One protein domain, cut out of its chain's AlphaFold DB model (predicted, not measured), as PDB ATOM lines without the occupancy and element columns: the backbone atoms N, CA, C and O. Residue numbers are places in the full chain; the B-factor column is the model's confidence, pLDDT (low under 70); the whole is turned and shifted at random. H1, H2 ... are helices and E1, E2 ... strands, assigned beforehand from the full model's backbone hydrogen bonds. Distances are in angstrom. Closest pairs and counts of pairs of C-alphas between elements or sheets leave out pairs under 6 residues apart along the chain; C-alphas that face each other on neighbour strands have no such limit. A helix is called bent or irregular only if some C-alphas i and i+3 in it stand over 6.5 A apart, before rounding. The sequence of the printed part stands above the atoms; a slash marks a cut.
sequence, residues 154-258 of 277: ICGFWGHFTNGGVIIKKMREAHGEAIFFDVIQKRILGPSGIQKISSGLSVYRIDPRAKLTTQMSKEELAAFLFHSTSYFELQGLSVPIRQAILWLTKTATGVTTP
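Overview. This is residues 154 to 258 of the 277 residues of an uncharacterized protein of Bdellovibrionales bacterium GWA2_49_15 (UniProt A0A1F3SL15). One strongly twisted, curled sheet of seven strands turns sharply at its bent strand E1, and two touching helices, H1 and H2, pack on one face of it. E4 and E5 reach beyond the helices at one edge, while E6 and E7 at the other edge are joined through both helices. The printed part has 105 residues, in the order E1 E2 E3 E4 E5 E6 H1 H2 E7, and its class is mixed, helices and strands. The sheet is mixed too, in the order E5, E4, E3, E1, E2, E6, E7. The whole is compact and rounded, with a radius of gyration of the C-alphas of 12.8 A and spans of 36 by 30 by 27 A.

Arrangement. E1, residues 154 to 162, bends by 90 degrees at residue 158, and its pairing is staggered. Its residues 159 to 162 pair with E2, residues 165 to 168, in an antiparallel hairpin, with N 160 and O 167 3.1 A apart. Its residues 154 to 158 pair with E3, residues 178 to 182, antiparallel, with N 181 and O 155 2.8 A apart. E3, E4, residues 187 to 190, and E5, residues 193 to 196, form a meander, each strand the antiparallel neighbour of the one before; N 189 and O 180 are 2.8 A apart, and N 188 and O 195 2.7 A. E6, residues 202 to 206, is parallel to E2, with N 204 and O 166 2.8 A apart. H1, residues 218 to 228, is on the sheet at a height of 8.4 A, only just over E6 and E7, with 3 C-alphas falling on each. H2, residues 239 to 251, is on the same face, also at a height of 8.4 A, over E1. H1 and H2 touch, closest at the C-alphas of Ala 222 and Thr 249, 5.6 A, opposite ways at a steep tilt of 45 degrees. E7, residues 253 to 257, is parallel to E6, with N 203 and O 253 2.8 A apart; E6, H1, H2 and E7 make a strand-helix-strand unit, two parallel neighbour strands with helices between, and its crossover is right-handed. In H1 and H2 every O i to N i+4 pair is within hydrogen-bond range.

Along the chain. E1 begins at C-alpha 154 (1.511, 19.558, -37.906) and measures 19.6 A. H1 measures 15.2 A and H2 18.5 A, H2 starting at C-alpha 239 (-8.710, 18.136, -32.225). E7 ends at C-alpha 257 (17.342, 19.119, -17.158).

Size, cuts and confidence. The two C-alphas farthest apart are those of Lys 211 and Gln 235, 36.8 A. The printed part has no cut, and the link from E6 to H1, 11 residues, is long. No printed residue is under 70 in pLDDT.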
ATOM      1  N   ILE A 154       0.239  18.967 -38.302       97.94
ATOM      2  CA  ILE A 154       1.511  19.558 -37.906       97.94
ATOM      3  C   ILE A 154       1.268  20.451 -36.683       97.94
ATOM      4  O   ILE A 154       0.428  21.351 -36.712       97.94
ATOM      5  N   CYS A 155       1.989  20.200 -35.588       98.00
ATOM      6  CA  CYS A 155       1.827  20.934 -34.328       98.00
ATOM      7  C   CYS A 155       3.104  21.679 -33.926       98.00
ATOM      8  O   CYS A 155       4.200  21.126 -33.976       98.00
ATOM      9  N   GLY A 156       2.959  22.947 -33.543       98.06
ATOM     10  CA  GLY A 156       4.082  23.816 -33.197       98.06
ATOM     11  C   GLY A 156       4.321  23.946 -31.692       98.06
ATOM     12  O   GLY A 156       3.371  23.958 -30.897       98.06
ATOM     13  N   PHE A 157       5.586  24.097 -31.306       98.44
ATOM     14  CA  PHE A 157       6.027  24.424 -29.947       98.44
ATOM     15  C   PHE A 157       7.129  25.473 -29.991       98.44
ATOM     16  O   PHE A 157       7.961  25.467 -30.896       98.44
ATOM     17  N   TRP A 158       7.166  26.342 -28.985       98.06
ATOM     18  CA  TRP A 158       8.270  27.287 -28.829       98.06
ATOM     19  C   TRP A 158       9.539  26.537 -28.423       98.06
ATOM     20  O   TRP A 158       9.533  25.801 -27.435       98.06
ATOM     21  N   GLY A 159      10.626  26.702 -29.175       96.25
ATOM     22  CA  GLY A 159      11.815  25.881 -28.972       96.25
ATOM     23  C   GLY A 159      12.763  25.834 -30.162       96.25
ATOM     24  O   GLY A 159      12.565  26.526 -31.156       96.25
ATOM     25  N   HIS A 160      13.791  24.995 -30.041       93.44
ATOM     26  CA  HIS A 160      14.828  24.799 -31.056       93.44
ATOM     27  C   HIS A 160      15.380  23.366 -31.048       93.44
ATOM     28  O   HIS A 160      15.156  22.583 -30.117       93.44
ATOM     29  N   PHE A 161      16.116  23.034 -32.107       92.06
ATOM     30  CA  PHE A 161      16.805  21.758 -32.278       92.06
ATOM     31  C   PHE A 161      18.030  21.612 -31.379       92.06
ATOM     32  O   PHE A 161      18.726  22.583 -31.099       92.06
ATOM     33  N   THR A 162      18.341  20.372 -31.006       88.44
ATOM     34  CA  THR A 162      19.596  19.999 -30.344       88.44
ATOM     35  C   THR A 162      20.181  18.742 -30.980       88.44
ATOM     36  O   THR A 162      19.515  18.057 -31.754       88.44
ATOM     37  N   ASN A 163      21.421  18.393 -30.628       77.44
ATOM     38  CA  ASN A 163      22.122  17.229 -31.189       77.44
ATOM     39  C   ASN A 163      21.457  15.868 -30.878       77.44
ATOM     40  O   ASN A 163      21.850  14.860 -31.458       77.44
ATOM     41  N   GLY A 164      20.466  15.818 -29.981       76.75
ATOM     42  CA  GLY A 164      19.775  14.584 -29.578       76.75
ATOM     43  C   GLY A 164      18.253  14.705 -29.477       76.75
ATOM     44  O   GLY A 164      17.593  13.785 -28.993       76.75
ATOM     45  N   GLY A 165      17.677  15.831 -29.900       90.62
ATOM     46  CA  GLY A 165      16.242  16.053 -29.801       90.62
ATOM     47  C   GLY A 165      15.865  17.520 -29.913       90.62
ATOM     48  O   GLY A 165      16.380  18.243 -30.764       90.62
ATOM     49  N   VAL A 166      14.938  17.955 -29.065       95.50
ATOM     50  CA  VAL A 166      14.439  19.332 -29.075       95.50
ATOM     51  C   VAL A 166      14.378  19.904 -27.673       95.50
ATOM     52  O   VAL A 166      14.016  19.207 -26.725       95.50
ATOM     53  N   ILE A 167      14.688  21.186 -27.536       95.81
ATOM     54  CA  ILE A 167      14.384  21.931 -26.319       95.81
ATOM     55  C   ILE A 167      13.087  22.695 -26.550       95.81
ATOM     56  O   ILE A 167      12.997  23.501 -27.474       95.81
ATOM     57  N   ILE A 168      12.102  22.463 -25.683       96.94
ATOM     58  CA  ILE A 168      10.847  23.215 -25.660       96.94
ATOM     59  C   ILE A 168      10.890  24.184 -24.477       96.94
ATOM     60  O   ILE A 168      11.284  23.820 -23.367       96.94
ATOM     61  N   LYS A 169      10.511  25.438 -24.723       94.81
ATOM     62  CA  LYS A 169      10.554  26.538 -23.749       94.81
ATOM     63  C   LYS A 169       9.286  27.380 -23.845       94.81
ATOM     64  O   LYS A 169       8.400  27.111 -24.649       94.81
ATOM     65  N   LYS A 170       9.193  28.441 -23.046       93.19
ATOM     66  CA  LYS A 170       8.190  29.492 -23.277       93.19
ATOM     67  C   LYS A 170       8.609  30.377 -24.452       93.19
ATOM     68  O   LYS A 170       9.797  30.567 -24.692       93.19
ATOM     69  N   MET A 171       7.643  31.022 -25.110       94.25
ATOM     70  CA  MET A 171       7.884  31.928 -26.249       94.25
ATOM     71  C   MET A 171       9.007  32.949 -25.999       94.25
ATOM     72  O   MET A 171       9.861  33.144 -26.859       94.25
ATOM     73  N   ARG A 172       9.033  33.584 -24.816       92.56
ATOM     74  CA  ARG A 172      10.061  34.581 -24.459       92.56
ATOM     75  C   ARG A 172      11.458  33.969 -24.343       92.56
ATOM     76  O   ARG A 172      12.422  34.568 -24.792       92.56
ATOM     77  N   GLU A 173      11.550  32.779 -23.760       93.12
ATOM     78  CA  GLU A 173      12.805  32.043 -23.561       93.12
ATOM     79  C   GLU A 173      13.323  31.425 -24.870       93.12
ATOM     80  O   GLU A 173      14.518  31.185 -25.015       93.12
ATOM     81  N   ALA A 174      12.425  31.161 -25.821       94.19
ATOM     82  CA  ALA A 174      12.752  30.734 -27.179       94.19
ATOM     83  C   ALA A 174      12.974  31.917 -28.141       94.19
ATOM     84  O   ALA A 174      13.129  31.699 -29.337       94.19
ATOM     85  N   HIS A 175      12.929  33.168 -27.666       94.69
ATOM     86  CA  HIS A 175      13.027  34.367 -28.512       94.69
ATOM     87  C   HIS A 175      12.069  34.351 -29.721       94.69
ATOM     88  O   HIS A 175      12.397  34.804 -30.820       94.69
ATOM     89  N   GLY A 176      10.859  33.825 -29.505       94.50
ATOM     90  CA  GLY A 176       9.816  33.706 -30.522       94.50
ATOM     91  C   GLY A 176      10.052  32.599 -31.553       94.50
ATOM     92  O   GLY A 176       9.230  32.461 -32.453       94.50
ATOM     93  N   GLU A 177      11.125  31.810 -31.454       95.75
ATOM     94  CA  GLU A 177      11.371  30.669 -32.342       95.75
ATOM     95  C   GLU A 177      10.458  29.490 -32.014       95.75
ATOM     96  O   GLU A 177      10.179  29.193 -30.848       95.75
ATOM     97  N   ALA A 178      10.005  28.809 -33.063       97.88
ATOM     98  CA  ALA A 178       9.161  27.637 -32.955       97.88
ATOM     99  C   ALA A 178       9.675  26.511 -33.850       97.88
ATOM    100  O   ALA A 178      10.257  26.742 -34.911       97.88
ATOM    101  N   ILE A 179       9.399  25.293 -33.410       98.00
ATOM    102  CA  ILE A 179       9.581  24.056 -34.160       98.00
ATOM    103  C   ILE A 179       8.218  23.404 -34.378       98.00
ATOM    104  O   ILE A 179       7.337  23.491 -33.522       98.00
ATOM    105  N   PHE A 180       8.045  22.735 -35.511       98.44
ATOM    106  CA  PHE A 180       6.782  22.145 -35.933       98.44
ATOM    107  C   PHE A 180       6.942  20.649 -36.171       98.44
ATOM    108  O   PHE A 180       7.706  20.216 -37.027       98.44
ATOM    109  N   PHE A 181       6.206  19.847 -35.414       98.06
ATOM    110  CA  PHE A 181       6.177  18.400 -35.538       98.06
ATOM    111  C   PHE A 181       5.094  17.981 -36.514       98.06
ATOM    112  O   PHE A 181       3.906  18.079 -36.210       98.06
ATOM    113  N   ASP A 182       5.522  17.465 -37.656       97.44
ATOM    114  CA  ASP A 182       4.683  16.771 -38.618       97.44
ATOM    115  C   ASP A 182       4.571  15.306 -38.194       97.44
ATOM    116  O   ASP A 182       5.470  14.490 -38.432       97.44
ATOM    117  N   VAL A 183       3.480  14.980 -37.498       95.38
ATOM    118  CA  VAL A 183       3.287  13.631 -36.944       95.38
ATOM    119  C   VAL A 183       2.885  12.616 -38.014       95.38
ATOM    120  O   VAL A 183       3.061  11.414 -37.813       95.38
ATOM    121  N   ILE A 184       2.387  13.089 -39.161       94.31
ATOM    122  CA  ILE A 184       1.987  12.245 -40.289       94.31
ATOM    123  C   ILE A 184       3.231  11.789 -41.053       94.31
ATOM    124  O   ILE A 184       3.442  10.589 -41.230       94.31
ATOM    125  N   GLN A 185       4.098  12.730 -41.431       96.00
ATOM    126  CA  GLN A 185       5.338  12.450 -42.165       96.00
ATOM    127  C   GLN A 185       6.532  12.142 -41.249       96.00
ATOM    128  O   GLN A 185       7.625  11.838 -41.726       96.00
ATOM    129  N   LYS A 186       6.333  12.189 -39.926       95.56
ATOM    130  CA  LYS A 186       7.339  11.895 -38.893       95.56
ATOM    131  C   LYS A 186       8.609  12.736 -39.048       95.56
ATOM    132  O   LYS A 186       9.728  12.212 -39.055       95.56
ATOM    133  N   ARG A 187       8.439  14.051 -39.144       96.06
ATOM    134  CA  ARG A 187       9.532  15.028 -39.255       96.06
ATOM    135  C   ARG A 187       9.283  16.241 -38.365       96.06
ATOM    136  O   ARG A 187       8.163  16.491 -37.932       96.06
ATOM    137  N   ILE A 188      10.344  16.976 -38.090       96.94
ATOM    138  CA  ILE A 188      10.357  18.201 -37.306       96.94
ATOM    139  C   ILE A 188      10.899  19.295 -38.217       96.94
ATOM    140  O   ILE A 188      11.963  19.133 -38.808       96.94
ATOM    141  N   LEU A 189      10.158  20.384 -38.338       97.38
ATOM    142  CA  LEU A 189      10.501  21.556 -39.128       97.38
ATOM    143  C   LEU A 189      10.926  22.667 -38.168       97.38
ATOM    144  O   LEU A 189      10.296  22.852 -37.128       97.38
ATOM    145  N   GLY A 190      11.958  23.431 -38.492       95.12
ATOM    146  CA  GLY A 190      12.354  24.578 -37.681       95.12
ATOM    147  C   GLY A 190      13.370  25.467 -38.388       95.12
ATOM    148  O   GLY A 190      13.752  25.173 -39.516       95.12
ATOM    149  N   PRO A 191      13.862  26.529 -37.729       91.81
ATOM    150  CA  PRO A 191      14.764  27.498 -38.356       91.81
ATOM    151  C   PRO A 191      16.049  26.881 -38.924       91.81
ATOM    152  O   PRO A 191      16.562  27.346 -39.935       91.81
ATOM    153  N   SER A 192      16.549  25.793 -38.333       91.12
ATOM    154  CA  SER A 192      17.744  25.086 -38.824       91.12
ATOM    155  C   SER A 192      17.461  24.047 -39.921       91.12
ATOM    156  O   SER A 192      18.385  23.352 -40.334       91.12
ATOM    157  N   GLY A 193      16.210  23.914 -40.378       93.00
ATOM    158  CA  GLY A 193      15.794  22.990 -41.435       93.00
ATOM    159  C   GLY A 193      14.886  21.859 -40.942       93.00
ATOM    160  O   GLY A 193      14.107  22.023 -40.000       93.00
ATOM    161  N   ILE A 194      14.978  20.706 -41.610       95.38
ATOM    162  CA  ILE A 194      14.114  19.539 -41.390       95.38
ATOM    163  C   ILE A 194      14.903  18.412 -40.717       95.38
ATOM    164  O   ILE A 194      15.968  18.018 -41.187       95.38
ATOM    165  N   GLN A 195      14.349  17.829 -39.652       93.62
ATOM    166  CA  GLN A 195      14.883  16.635 -38.993       93.62
ATOM    167  C   GLN A 195      13.858  15.500 -38.997       93.62
ATOM    168  O   GLN A 195      12.670  15.714 -38.776       93.62
ATOM    169  N   LYS A 196      14.300  14.259 -39.209       93.44
ATOM    170  CA  LYS A 196      13.424  13.085 -39.100       93.44
ATOM    171  C   LYS A 196      13.190  12.733 -37.630       93.44
ATOM    172  O   LYS A 196      14.134  12.699 -36.845       93.44
ATOM    173  N   ILE A 197      11.955  12.389 -37.271       91.50
ATOM    174  CA  ILE A 197      11.640  11.869 -35.936       91.50
ATOM    175  C   ILE A 197      12.183  10.437 -35.838       91.50
ATOM    176  O   ILE A 197      11.701   9.527 -36.516       91.50
ATOM    177  N   SER A 198      13.209  10.247 -35.011       86.69
ATOM    178  CA  SER A 198      13.818   8.944 -34.723       86.69
ATOM    179  C   SER A 198      13.185   8.284 -33.490       86.69
ATOM    180  O   SER A 198      12.496   8.931 -32.701       86.69
ATOM    181  N   SER A 199      13.433   6.984 -33.296       76.31
ATOM    182  CA  SER A 199      12.920   6.187 -32.166       76.31
ATOM    183  C   SER A 199      13.490   6.574 -30.790       76.31
ATOM    184  O   SER A 199      13.127   5.957 -29.794       76.31
ATOM    185  N   GLY A 200      14.358   7.587 -30.722       83.00
ATOM    186  CA  GLY A 200      14.969   8.098 -29.492       83.00
ATOM    187  C   GLY A 200      14.781   9.601 -29.296       83.00
ATOM    188  O   GLY A 200      15.565  10.212 -28.573       83.00
ATOM    189  N   LEU A 201      13.787  10.209 -29.958       93.81
ATOM    190  CA  LEU A 201      13.514  11.639 -29.832       93.81
ATOM    191  C   LEU A 201      13.349  12.030 -28.354       93.81
ATOM    192  O   LEU A 201      12.409  11.596 -27.683       93.81
ATOM    193  N   SER A 202      14.241  12.896 -27.880       95.56
ATOM    194  CA  SER A 202      14.173  13.470 -26.540       95.56
ATOM    195  C   SER A 202      13.593  14.881 -26.585       95.56
ATOM    196  O   SER A 202      14.021  15.722 -27.376       95.56
ATOM    197  N   VAL A 203      12.606  15.142 -25.733       96.81
ATOM    198  CA  VAL A 203      12.021  16.467 -25.517       96.81
ATOM    199  C   VAL A 203      12.543  16.994 -24.192       96.81
ATOM    200  O   VAL A 203      12.191  16.487 -23.127       96.81
ATOM    201  N   TYR A 204      13.381  18.018 -24.260       96.25
ATOM    202  CA  TYR A 204      14.012  18.623 -23.102       96.25
ATOM    203  C   TYR A 204      13.200  19.815 -22.597       96.25
ATOM    204  O   TYR A 204      12.883  20.738 -23.353       96.25
ATOM    205  N   ARG A 205      12.928  19.824 -21.292       95.38
ATOM    206  CA  ARG A 205      12.519  21.006 -20.531       95.38
ATOM    207  C   ARG A 205      13.696  21.447 -19.682       95.38
ATOM    208  O   ARG A 205      14.159  20.697 -18.824       95.38
ATOM    209  N   ILE A 206      14.137  22.678 -19.885       92.50
ATOM    210  CA  ILE A 206      15.124  23.286 -18.999       92.50
ATOM    211  C   ILE A 206      14.391  23.813 -17.767       92.50
ATOM    212  O   ILE A 206      13.487  24.638 -17.885       92.50
ATOM    213  N   ASP A 207      14.766  23.325 -16.587       90.62
ATOM    214  CA  ASP A 207      14.235  23.801 -15.314       90.62
ATOM    215  C   ASP A 207      15.388  24.308 -14.433       90.62
ATOM    216  O   ASP A 207      16.183  23.504 -13.938       90.62
ATOM    217  N   PRO A 208      15.498  25.632 -14.201       87.75
ATOM    218  CA  PRO A 208      16.555  26.202 -13.365       87.75
ATOM    219  C   PRO A 208      16.543  25.702 -11.915       87.75
ATOM    220  O   PRO A 208      17.534  25.846 -11.206       87.75
ATOM    221  N   ARG A 209      15.422  25.135 -11.448       90.06
ATOM    222  CA  ARG A 209      15.283  24.593 -10.090       90.06
ATOM    223  C   ARG A 209      15.630  23.109 -10.015       90.06
ATOM    224  O   ARG A 209      15.769  22.580  -8.911       90.06
ATOM    225  N   ALA A 210      15.762  22.427 -11.154       88.75
ATOM    226  CA  ALA A 210      16.172  21.033 -11.178       88.75
ATOM    227  C   ALA A 210      17.643  20.913 -10.763       88.75
ATOM    228  O   ALA A 210      18.518  21.583 -11.305       88.75
ATOM    229  N   LYS A 211      17.917  20.030  -9.799       89.25
ATOM    230  CA  LYS A 211      19.288  19.699  -9.374       89.25
ATOM    231  C   LYS A 211      19.910  18.596 -10.224       89.25
ATOM    232  O   LYS A 211      21.126  18.526 -10.344       89.25
ATOM    233  N   LEU A 212      19.071  17.722 -10.775       91.88
ATOM    234  CA  LEU A 212      19.459  16.544 -11.537       91.88
ATOM    235  C   LEU A 212      18.572  16.420 -12.769       91.88
ATOM    236  O   LEU A 212      17.416  16.854 -12.765       91.88
ATOM    237  N   THR A 213      19.113  15.783 -13.800       93.69
ATOM    238  CA  THR A 213      18.341  15.401 -14.976       93.69
ATOM    239  C   THR A 213      17.408  14.251 -14.619       93.69
ATOM    240  O   THR A 213      17.845  13.232 -14.089       93.69
ATOM    241  N   THR A 214      16.117  14.420 -14.889       95.50
ATOM    242  CA  THR A 214      15.073  13.445 -14.554       95.50
ATOM    243  C   THR A 214      14.174  13.197 -15.755       95.50
ATOM    244  O   THR A 214      13.896  14.103 -16.540       95.50
ATOM    245  N   GLN A 215      13.737  11.953 -15.923       97.06
ATOM    246  CA  GLN A 215      12.786  11.600 -16.968       97.06
ATOM    247  C   GLN A 215      11.372  11.977 -16.522       97.06
ATOM    248  O   GLN A 215      10.984  11.703 -15.389       97.06
ATOM    249  N   MET A 216      10.606  12.589 -17.421       97.38
ATOM    250  CA  MET A 216       9.191  12.864 -17.201       97.38
ATOM    251  C   MET A 216       8.371  11.587 -17.385       97.38
ATOM    252  O   MET A 216       8.615  10.804 -18.311       97.38
ATOM    253  N   SER A 217       7.331  11.431 -16.573       97.62
ATOM    254  CA  SER A 217       6.214  10.546 -16.896       97.62
ATOM    255  C   SER A 217       5.516  10.993 -18.187       97.62
ATOM    256  O   SER A 217       5.694  12.113 -18.682       97.62
ATOM    257  N   LYS A 218       4.704  10.107 -18.769       96.94
ATOM    258  CA  LYS A 218       3.963  10.420 -19.997       96.94
ATOM    259  C   LYS A 218       2.922  11.512 -19.742       96.94
ATOM    260  O   LYS A 218       2.726  12.379 -20.591       96.94
ATOM    261  N   GLU A 219       2.328  11.520 -18.560       97.62
ATOM    262  CA  GLU A 219       1.360  12.509 -18.099       97.62
ATOM    263  C   GLU A 219       2.013  13.887 -17.939       97.62
ATOM    264  O   GLU A 219       1.488  14.880 -18.443       97.62
ATOM    265  N   GLU A 220       3.194  13.949 -17.314       97.62
ATOM    266  CA  GLU A 220       3.964  15.191 -17.183       97.62
ATOM    267  C   GLU A 220       4.397  15.737 -18.544       97.62
ATOM    268  O   GLU A 220       4.252  16.935 -18.796       97.62
ATOM    269  N   LEU A 221       4.881  14.870 -19.442       97.81
ATOM    270  CA  LEU A 221       5.254  15.274 -20.795       97.81
ATOM    271  C   LEU A 221       4.042  15.812 -21.563       97.81
ATOM    272  O   LEU A 221       4.140  16.863 -22.191       97.81
ATOM    273  N   ALA A 222       2.894  15.132 -21.504       97.69
ATOM    274  CA  ALA A 222       1.668  15.615 -22.133       97.69
ATOM    275  C   ALA A 222       1.274  16.995 -21.593       97.69
ATOM    276  O   ALA A 222       1.077  17.921 -22.378       97.69
ATOM    277  N   ALA A 223       1.208  17.159 -20.267       97.38
ATOM    278  CA  ALA A 223       0.864  18.431 -19.634       97.38
ATOM    279  C   ALA A 223       1.830  19.555 -20.044       97.38
ATOM    280  O   ALA A 223       1.405  20.667 -20.363       97.38
ATOM    281  N   PHE A 224       3.126  19.249 -20.093       97.00
ATOM    282  CA  PHE A 224       4.154  20.183 -20.529       97.00
ATOM    283  C   PHE A 224       3.972  20.610 -21.994       97.00
ATOM    284  O   PHE A 224       3.994  21.809 -22.290       97.00
ATOM    285  N   LEU A 225       3.736  19.661 -22.902       97.31
ATOM    286  CA  LEU A 225       3.504  19.937 -24.323       97.31
ATOM    287  C   LEU A 225       2.215  20.738 -24.543       97.31
ATOM    288  O   LEU A 225       2.225  21.719 -25.288       97.31
ATOM    289  N   PHE A 226       1.129  20.389 -23.849       96.50
ATOM    290  CA  PHE A 226      -0.131  21.133 -23.904       96.50
ATOM    291  C   PHE A 226       0.031  22.604 -23.512       96.50
ATOM    292  O   PHE A 226      -0.626  23.463 -24.097       96.50
ATOM    293  N   HIS A 227       0.915  22.904 -22.562       93.81
ATOM    294  CA  HIS A 227       1.180  24.275 -22.132       93.81
ATOM    295  C   HIS A 227       2.152  25.038 -23.048       93.81
ATOM    296  O   HIS A 227       2.079  26.261 -23.140       93.81
ATOM    297  N   SER A 228       3.068  24.336 -23.717       95.44
ATOM    298  CA  SER A 228       4.208  24.958 -24.414       95.44
ATOM    299  C   SER A 228       4.004  25.117 -25.925       95.44
ATOM    300  O   SER A 228       4.919  25.515 -26.649       95.44
ATOM    301  N   THR A 229       2.812  24.796 -26.422       97.19
ATOM    302  CA  THR A 229       2.483  24.905 -27.843       97.19
ATOM    303  C   THR A 229       2.449  26.360 -28.331       97.19
ATOM    304  O   THR A 229       2.084  27.293 -27.609       97.19
ATOM    305  N   SER A 230       2.817  26.558 -29.596       97.50
ATOM    306  CA  SER A 230       2.637  27.824 -30.310       97.50
ATOM    307  C   SER A 230       1.217  28.004 -30.859       97.50
ATOM    308  O   SER A 230       0.877  29.093 -31.321       97.50
ATOM    309  N   TYR A 231       0.345  26.998 -30.751       97.31
ATOM    310  CA  TYR A 231      -1.073  27.144 -31.070       97.31
ATOM    311  C   TYR A 231      -1.779  27.991 -30.002       97.31
ATOM    312  O   TYR A 231      -1.669  27.715 -28.809       97.31
ATOM    313  N   PHE A 232      -2.514  29.023 -30.417       95.19
ATOM    314  CA  PHE A 232      -3.195  29.944 -29.502       95.19
ATOM    315  C   PHE A 232      -4.629  30.180 -29.949       95.19
ATOM    316  O   PHE A 232      -4.856  30.569 -31.084       95.19
ATOM    317  N   GLU A 233      -5.608  29.920 -29.089       92.69
ATOM    318  CA  GLU A 233      -7.016  30.005 -29.467       92.69
ATOM    319  C   GLU A 233      -7.909  30.184 -28.236       92.69
ATOM    320  O   GLU A 233      -7.616  29.641 -27.170       92.69
ATOM    321  N   LEU A 234      -9.022  30.908 -28.393       89.31
ATOM    322  CA  LEU A 234      -9.954  31.198 -27.301       89.31
ATOM    323  C   LEU A 234     -10.680  29.936 -26.808       89.31
ATOM    324  O   LEU A 234     -10.931  29.778 -25.619       89.31
ATOM    325  N   GLN A 235     -10.998  29.021 -27.725       90.50
ATOM    326  CA  GLN A 235     -11.703  27.761 -27.445       90.50
ATOM    327  C   GLN A 235     -10.758  26.622 -27.016       90.50
ATOM    328  O   GLN A 235     -11.183  25.475 -26.875       90.50
ATOM    329  N   GLY A 236      -9.470  26.924 -26.822       91.81
ATOM    330  CA  GLY A 236      -8.435  25.930 -26.575       91.81
ATOM    331  C   GLY A 236      -7.955  25.230 -27.849       91.81
ATOM    332  O   GLY A 236      -8.214  25.657 -28.973       91.81
ATOM    333  N   LEU A 237      -7.195  24.152 -27.670       95.31
ATOM    334  CA  LEU A 237      -6.519  23.463 -28.773       95.31
ATOM    335  C   LEU A 237      -7.509  22.716 -29.659       95.31
ATOM    336  O   LEU A 237      -8.416  22.066 -29.145       95.31
ATOM    337  N   SER A 238      -7.298  22.721 -30.973       94.50
ATOM    338  CA  SER A 238      -8.110  21.939 -31.910       94.50
ATOM    339  C   SER A 238      -7.884  20.424 -31.757       94.50
ATOM    340  O   SER A 238      -6.876  19.979 -31.202       94.50
ATOM    341  N   VAL A 239      -8.823  19.610 -32.258       95.38
ATOM    342  CA  VAL A 239      -8.710  18.136 -32.225       95.38
ATOM    343  C   VAL A 239      -7.391  17.643 -32.848       95.38
ATOM    344  O   VAL A 239      -6.707  16.878 -32.162       95.38
ATOM    345  N   PRO A 240      -6.974  18.096 -34.053       95.50
ATOM    346  CA  PRO A 240      -5.715  17.653 -34.656       95.50
ATOM    347  C   PRO A 240      -4.491  17.954 -33.786       95.50
ATOM    348  O   PRO A 240      -3.631  17.096 -33.612       95.50
ATOM    349  N   ILE A 241      -4.441  19.136 -33.162       97.81
ATOM    350  CA  ILE A 241      -3.326  19.518 -32.286       97.81
ATOM    351  C   ILE A 241      -3.278  18.636 -31.040       97.81
ATOM    352  O   ILE A 241      -2.209  18.155 -30.671       97.81
ATOM    353  N   ARG A 242      -4.427  18.359 -30.411       97.56
ATOM    354  CA  ARG A 242      -4.473  17.451 -29.254       97.56
ATOM    355  C   ARG A 242      -4.012  16.044 -29.626       97.56
ATOM    356  O   ARG A 242      -3.255  15.438 -28.877       97.56
ATOM    357  N   GLN A 243      -4.438  15.534 -30.780       97.12
ATOM    358  CA  GLN A 243      -4.015  14.221 -31.272       97.12
ATOM    359  C   GLN A 243      -2.509  14.176 -31.558       97.12
ATOM    360  O   GLN A 243      -1.851  13.219 -31.154       97.12
ATOM    361  N   ALA A 244      -1.955  15.219 -32.180       97.31
ATOM    362  CA  ALA A 244      -0.527  15.327 -32.453       97.31
ATOM    363  C   ALA A 244       0.305  15.376 -31.159       97.31
ATOM    364  O   ALA A 244       1.285  14.643 -31.035       97.31
ATOM    365  N   ILE A 245      -0.131  16.145 -30.153       97.94
ATOM    366  CA  ILE A 245       0.509  16.178 -28.827       97.94
ATOM    367  C   ILE A 245       0.492  14.790 -28.177       97.94
ATOM    368  O   ILE A 245       1.531  14.309 -27.733       97.94
ATOM    369  N   LEU A 246      -0.657  14.109 -28.162       97.44
ATOM    370  CA  LEU A 246      -0.765  12.768 -27.575       97.44
ATOM    371  C   LEU A 246       0.086  11.731 -28.318       97.44
ATOM    372  O   LEU A 246       0.626  10.815 -27.695       97.44
ATOM    373  N   TRP A 247       0.217  11.860 -29.639       96.56
ATOM    374  CA  TRP A 247       1.127  11.035 -30.426       96.56
ATOM    375  C   TRP A 247       2.585  11.283 -30.022       96.56
ATOM    376  O   TRP A 247       3.296  10.331 -29.703       96.56
ATOM    377  N   LEU A 248       3.002  12.551 -29.925       95.69
ATOM    378  CA  LEU A 248       4.352  12.920 -29.491       95.69
ATOM    379  C   LEU A 248       4.663  12.409 -28.090       95.69
ATOM    380  O   LEU A 248       5.734  11.854 -27.875       95.69
ATOM    381  N   THR A 249       3.720  12.517 -27.151       96.56
ATOM    382  CA  THR A 249       3.884  11.964 -25.806       96.56
ATOM    383  C   THR A 249       4.188  10.467 -25.848       96.56
ATOM    384  O   THR A 249       5.034   9.991 -25.093       96.56
ATOM    385  N   LYS A 250       3.542   9.700 -26.733       94.75
ATOM    386  CA  LYS A 250       3.798   8.257 -26.862       94.75
ATOM    387  C   LYS A 250       5.176   7.976 -27.463       94.75
ATOM    388  O   LYS A 250       5.871   7.099 -26.954       94.75
ATOM    389  N   THR A 251       5.576   8.727 -28.486       93.75
ATOM    390  CA  THR A 251       6.796   8.470 -29.268       93.75
ATOM    391  C   THR A 251       8.072   9.041 -28.647       93.75
ATOM    392  O   THR A 251       9.127   8.433 -28.789       93.75
ATOM    393  N   ALA A 252       7.995  10.180 -27.964       95.56
ATOM    394  CA  ALA A 252       9.155  10.868 -27.411       95.56
ATOM    395  C   ALA A 252       9.406  10.528 -25.934       95.56
ATOM    396  O   ALA A 252       8.509  10.102 -25.191       95.56
ATOM    397  N   THR A 253      10.635  10.781 -25.494       96.38
ATOM    398  CA  THR A 253      11.031  10.746 -24.083       96.38
ATOM    399  C   THR A 253      11.129  12.171 -23.554       96.38
ATOM    400  O   THR A 253      11.886  12.978 -24.083       96.38
ATOM    401  N   GLY A 254      10.363  12.493 -22.512       96.81
ATOM    402  CA  GLY A 254      10.446  13.788 -21.841       96.81
ATOM    403  C   GLY A 254      11.580  13.793 -20.824       96.81
ATOM    404  O   GLY A 254      11.701  12.854 -20.038       96.81
ATOM    405  N   VAL A 255      12.399  14.838 -20.823       96.44
ATOM    406  CA  VAL A 255      13.549  14.977 -19.924       96.44
ATOM    407  C   VAL A 255      13.554  16.376 -19.324       96.44
ATOM    408  O   VAL A 255      13.600  17.370 -20.045       96.44
ATOM    409  N   THR A 256      13.532  16.469 -17.999       95.50
ATOM    410  CA  THR A 256      13.773  17.721 -17.277       95.50
ATOM    411  C   THR A 256      15.255  17.816 -16.963       95.50
ATOM    412  O   THR A 256      15.809  16.896 -16.365       95.50
ATOM    413  N   THR A 257      15.901  18.915 -17.345       92.31
ATOM    414  CA  THR A 257      17.342  19.119 -17.158       92.31
ATOM    415  C   THR A 257      17.642  20.458 -16.473       92.31
ATOM    416  O   THR A 257      16.940  21.438 -16.744       92.31
ATOM    417  N   PRO A 258      18.676  20.544 -15.612       89.06
ATOM    418  CA  PRO A 258      19.163  21.821 -15.098       89.06
ATOM    419  C   PRO A 258      19.664  22.718 -16.236       89.06
ATOM    420  O   PRO A 258      20.160  22.219 -17.247       89.06
TER     421      PRO A 258